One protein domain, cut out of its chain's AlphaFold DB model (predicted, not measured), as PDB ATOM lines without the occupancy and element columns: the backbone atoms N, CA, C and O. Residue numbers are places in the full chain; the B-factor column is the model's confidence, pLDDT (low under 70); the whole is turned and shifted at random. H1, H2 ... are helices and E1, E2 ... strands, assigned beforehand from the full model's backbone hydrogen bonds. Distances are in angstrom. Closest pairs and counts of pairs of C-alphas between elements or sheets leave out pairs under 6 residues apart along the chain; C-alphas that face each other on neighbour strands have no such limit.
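This is residues 35 to 74 of the 175 residues of the protein "Hypothetical protein" of Rhodosorus marinus (UniProt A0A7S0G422). A two-stranded hairpin, E1 and E2, is joined to a short helix, H1, that comes before it and is set away from E2. After the hairpin the unnamed stretch of residues 62 to 74 loops back, and its residues 72 to 73 make a short antiparallel pairing with residues 43 to 44 in the link between H1 and E1. The printed part has 40 residues, with one named helix and two named strands in the order H1, E1, E2; the sheet, of order E1 - E2, is antiparallel. The class is mixed, helices and strands, with under half of the residues in named elements. The whole is loose, with a radius of gyration of the C-alphas of 11.6 A, and flat, spanning 29 by 27 by 13 A.

H1, residues 35 to 39, has its O i to N i+4 pair within hydrogen-bond range. A short link of 7 residues leads to E1, residues 47 to 52. A tight link of 3 residues joins E1 to E2, residues 56 to 61, and the two form a hairpin. Their directions stand at 144 degrees, antiparallel. C-alphas 47 and 61 face each other at 4.3 A, as do C-alphas 52 and 56 at 5.1 A. N 48 and O 60 are within hydrogen-bond range at 2.9 A, and N 52 and O 56 at 2.8 A. H1 and E2 are apart.

H1 begins at C-alpha 35 (41.548, 88.018, 54.987) and is 6.1 A long from first to last C-alpha. E1 measures 14.2 A from C-alpha 47 (36.215, 80.405, 43.971) to C-alpha 52. E2 measures 15.6 A and ends at C-alpha 61 (36.000, 77.191, 41.083).

The two C-alphas farthest apart are those of Gly 54 and Ser 68, at 30.7 A. The printed part has no cut, and neither link is long. The mean pLDDT of the printed part is 88.7, and no printed residue is under 70.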
ATOM      1  N   SER A  35      42.282  87.207  54.000       85.00
ATOM      2  CA  SER A  35      41.548  88.018  54.987       85.00
ATOM      3  C   SER A  35      41.610  89.508  54.635       85.00
ATOM      4  O   SER A  35      40.570  90.142  54.500       85.00
ATOM      5  N   TRP A  36      42.802  90.006  54.285       86.31
ATOM      6  CA  TRP A  36      43.021  91.377  53.811       86.31
ATOM      7  C   TRP A  36      42.160  91.754  52.595       86.31
ATOM      8  O   TRP A  36      41.767  92.908  52.446       86.31
ATOM      9  N   ALA A  37      41.871  90.794  51.712       87.56
ATOM     10  CA  ALA A  37      41.061  91.029  50.525       87.56
ATOM     11  C   ALA A  37      39.583  91.191  50.906       87.56
ATOM     12  O   ALA A  37      38.928  92.102  50.404       87.56
ATOM     13  N   ARG A  38      39.075  90.362  51.831       87.56
ATOM     14  CA  ARG A  38      37.706  90.514  52.359       87.56
ATOM     15  C   ARG A  38      37.549  91.813  53.133       87.56
ATOM     16  O   ARG A  38      36.578  92.528  52.904       87.56
ATOM     17  N   ASP A  39      38.516  92.128  53.989       88.38
ATOM     18  CA  ASP A  39      38.518  93.349  54.800       88.38
ATOM     19  C   ASP A  39      38.562  94.604  53.914       88.38
ATOM     20  O   ASP A  39      37.920  95.607  54.213       88.38
ATOM     21  N   GLY A  40      39.256  94.525  52.775       85.50
ATOM     22  CA  GLY A  40      39.281  95.560  51.740       85.50
ATOM     23  C   GLY A  40      38.032  95.625  50.851       85.50
ATOM     24  O   GLY A  40      38.014  96.393  49.892       85.50
ATOM     25  N   GLY A  41      37.000  94.819  51.118       89.31
ATOM     26  CA  GLY A  41      35.743  94.818  50.367       89.31
ATOM     27  C   GLY A  41      35.793  94.077  49.027       89.31
ATOM     28  O   GLY A  41      34.879  94.230  48.215       89.31
ATOM     29  N   ILE A  42      36.833  93.276  48.770       91.12
ATOM     30  CA  ILE A  42      36.897  92.427  47.578       91.12
ATOM     31  C   ILE A  42      35.898  91.285  47.747       91.12
ATOM     32  O   ILE A  42      35.955  90.518  48.708       91.12
ATOM     33  N   GLN A  43      34.991  91.165  46.783       91.00
ATOM     34  CA  GLN A  43      33.981  90.116  46.758       91.00
ATOM     35  C   GLN A  43      34.370  89.093  45.701       91.00
ATOM     36  O   GLN A  43      34.559  89.444  44.537       91.00
ATOM     37  N   TRP A  44      34.468  87.828  46.088       90.56
ATOM     38  CA  TRP A  44      34.570  86.717  45.154       90.56
ATOM     39  C   TRP A  44      33.587  85.637  45.574       90.56
ATOM     40  O   TRP A  44      33.480  85.300  46.754       90.56
ATOM     41  N   ASN A  45      32.862  85.113  44.595       82.00
ATOM     42  CA  ASN A  45      31.918  84.027  44.799       82.00
ATOM     43  C   ASN A  45      32.511  82.753  44.203       82.00
ATOM     44  O   ASN A  45      33.311  82.832  43.275       82.00
ATOM     45  N   VAL A  46      32.117  81.596  44.743       85.19
ATOM     46  CA  VAL A  46      32.361  80.244  44.196       85.19
ATOM     47  C   VAL A  46      33.816  79.825  43.943       85.19
ATOM     48  O   VAL A  46      34.048  78.692  43.531       85.19
ATOM     49  N   MET A  47      34.801  80.686  44.206       87.62
ATOM     50  CA  MET A  47      36.215  80.405  43.971       87.62
ATOM     51  C   MET A  47      37.035  80.412  45.256       87.62
ATOM     52  O   MET A  47      36.810  81.230  46.147       87.62
ATOM     53  N   ASN A  48      38.069  79.578  45.292       88.44
ATOM     54  CA  ASN A  48      39.065  79.564  46.355       88.44
ATOM     55  C   ASN A  48      40.486  79.559  45.800       88.44
ATOM     56  O   ASN A  48      40.726  79.203  44.645       88.44
ATOM     57  N   LEU A  49      41.440  79.986  46.629       87.69
ATOM     58  CA  LEU A  49      42.853  79.905  46.276       87.69
ATOM     59  C   LEU A  49      43.281  78.450  46.156       87.69
ATOM     60  O   LEU A  49      43.006  77.631  47.030       87.69
ATOM     61  N   HIS A  50      44.031  78.172  45.102       89.69
ATOM     62  CA  HIS A  50      44.589  76.862  44.844       89.69
ATOM     63  C   HIS A  50      46.014  76.992  44.309       89.69
ATOM     64  O   HIS A  50      46.353  77.942  43.597       89.69
ATOM     65  N   THR A  51      46.855  76.018  44.642       89.19
ATOM     66  CA  THR A  51      48.203  75.899  44.087       89.19
ATOM     67  C   THR A  51      48.208  74.744  43.096       89.19
ATOM     68  O   THR A  51      48.019  73.589  43.467       89.19
ATOM     69  N   PHE A  52      48.392  75.063  41.821       90.50
ATOM     70  CA  PHE A  52      48.478  74.103  40.729       90.50
ATOM     71  C   PHE A  52      49.883  73.493  40.629       90.50
ATOM     72  O   PHE A  52      50.827  73.913  41.308       90.50
ATOM     73  N   ALA A  53      50.024  72.487  39.760       89.56
ATOM     74  CA  ALA A  53      51.311  71.864  39.466       89.56
ATOM     75  C   ALA A  53      52.369  72.917  39.086       89.56
ATOM     76  O   ALA A  53      52.068  73.903  38.413       89.56
ATOM     77  N   GLY A  54      53.606  72.720  39.549       82.25
ATOM     78  CA  GLY A  54      54.682  73.702  39.371       82.25
ATOM     79  C   GLY A  54      54.622  74.893  40.336       82.25
ATOM     80  O   GLY A  54      55.224  75.923  40.054       82.25
ATOM     81  N   ASN A  55      53.914  74.772  41.469       82.75
ATOM     82  CA  ASN A  55      53.765  75.825  42.488       82.75
ATOM     83  C   ASN A  55      53.124  77.122  41.962       82.75
ATOM     84  O   ASN A  55      53.348  78.211  42.497       82.75
ATOM     85  N   VAL A  56      52.300  77.007  40.920       84.81
ATOM     86  CA  VAL A  56      51.578  78.144  40.348       84.81
ATOM     87  C   VAL A  56      50.350  78.426  41.203       84.81
ATOM     88  O   VAL A  56      49.462  77.589  41.332       84.81
ATOM     89  N   ARG A  57      50.290  79.617  41.797       87.88
ATOM     90  CA  ARG A  57      49.125  80.064  42.568       87.88
ATOM     91  C   ARG A  57      48.047  80.590  41.626       87.88
ATOM     92  O   ARG A  57      48.349  81.361  40.718       87.88
ATOM     93  N   GLY A  58      46.800  80.214  41.875       89.56
ATOM     94  CA  GLY A  58      45.640  80.707  41.142       89.56
ATOM     95  C   GLY A  58      44.346  80.522  41.926       89.56
ATOM     96  O   GLY A  58      44.368  80.241  43.124       89.56
ATOM     97  N   MET A  59      43.221  80.692  41.239       89.56
ATOM     98  CA  MET A  59      41.886  80.456  41.788       89.56
ATOM     99  C   MET A  59      41.292  79.210  41.137       89.56
ATOM    100  O   MET A  59      41.476  78.991  39.939       89.56
ATOM    101  N   ILE A  60      40.580  78.405  41.917       91.75
ATOM    102  CA  ILE A  60      39.789  77.275  41.434       91.75
ATOM    103  C   ILE A  60      38.320  77.519  41.763       91.75
ATOM    104  O   ILE A  60      38.008  78.012  42.845       91.75
ATOM    105  N   ALA A  61      37.431  77.196  40.827       92.25
ATOM    106  CA  ALA A  61      36.000  77.191  41.083       92.25
ATOM    107  C   ALA A  61      35.623  75.915  41.845       92.25
ATOM    108  O   ALA A  61      35.998  74.816  41.444       92.25
ATOM    109  N   GLU A  62      34.900  76.066  42.948       89.75
ATOM    110  CA  GLU A  62      34.354  74.947  43.726       89.75
ATOM    111  C   GLU A  62      32.920  74.606  43.333       89.75
ATOM    112  O   GLU A  62      32.415  73.539  43.677       89.75
ATOM    113  N   GLN A  63      32.253  75.533  42.652       90.31
ATOM    114  CA  GLN A  63      30.871  75.408  42.219       90.31
ATOM    115  C   GLN A  63      30.754  75.917  40.788       90.31
ATOM    116  O   GLN A  63      31.491  76.821  40.378       90.31
ATOM    117  N   ASP A  64      29.807  75.347  40.053       90.69
ATOM    118  CA  ASP A  64      29.461  75.810  38.717       90.69
ATOM    119  C   ASP A  64      28.820  77.205  38.789       90.69
ATOM    120  O   ASP A  64      28.116  77.542  39.745       90.69
ATOM    121  N   PHE A  65      29.069  78.032  37.776       91.06
ATOM    122  CA  PHE A  65      28.519  79.381  37.671       91.06
ATOM    123  C   PHE A  65      28.215  79.735  36.213       91.06
ATOM    124  O   PHE A  65      28.842  79.221  35.285       91.06
ATOM    125  N   ASP A  66      27.262  80.644  36.009       92.25
ATOM    126  CA  ASP A  66      26.871  81.091  34.674       92.25
ATOM    127  C   ASP A  66      27.956  81.948  34.020       92.25
ATOM    128  O   ASP A  66      28.563  82.809  34.664       92.25
ATOM    129  N   ALA A  67      28.132  81.801  32.706       88.00
ATOM    130  CA  ALA A  67      29.123  82.557  31.935       88.00
ATOM    131  C   ALA A  67      28.932  84.089  31.997       88.00
ATOM    132  O   ALA A  67      29.886  84.835  31.794       88.00
ATOM    133  N   SER A  68      27.715  84.566  32.274       88.56
ATOM    134  CA  SER A  68      27.387  85.993  32.414       88.56
ATOM    135  C   SER A  68      27.479  86.513  33.855       88.56
ATOM    136  O   SER A  68      27.268  87.705  34.090       88.56
ATOM    137  N   SER A  69      27.776  85.650  34.829       88.94
ATOM    138  CA  SER A  69      27.817  86.033  36.240       88.94
ATOM    139  C   SER A  69      29.114  86.768  36.604       88.94
ATOM    140  O   SER A  69      30.204  86.464  36.120       88.94
ATOM    141  N   ALA A  70      29.005  87.767  37.484       88.19
ATOM    142  CA  ALA A  70      30.167  88.473  38.017       88.19
ATOM    143  C   ALA A  70      30.843  87.626  39.106       88.19
ATOM    144  O   ALA A  70      30.328  87.513  40.219       88.19
ATOM    145  N   ILE A  71      32.007  87.060  38.784       91.31
ATOM    146  CA  ILE A  71      32.726  86.115  39.655       91.31
ATOM    147  C   ILE A  71      33.541  86.843  40.739       91.31
ATOM    148  O   ILE A  71      33.615  86.393  41.883       91.31
ATOM    149  N   VAL A  72      34.138  87.990  40.390       91.62
ATOM    150  CA  VAL A  72      34.965  88.814  41.287       91.62
ATOM    151  C   VAL A  72      34.625  90.287  41.104       91.62
ATOM    152  O   VAL A  72      34.491  90.765  39.978       91.62
ATOM    153  N   LYS A  73      34.531  91.022  42.212       92.69
ATOM    154  CA  LYS A  73      34.414  92.481  42.243       92.69
ATOM    155  C   LYS A  73      35.517  93.051  43.124       92.69
ATOM    156  O   LYS A  73      35.664  92.648  44.277       92.69
ATOM    157  N   VAL A  74      36.274  93.995  42.576       92.00
ATOM    158  CA  VAL A  74      37.377  94.671  43.267       92.00
ATOM    159  C   VAL A  74      37.016  96.151  43.410       92.00
ATOM    160  O   VAL A  74      36.818  96.808  42.386       92.00
TER     161      VAL A  74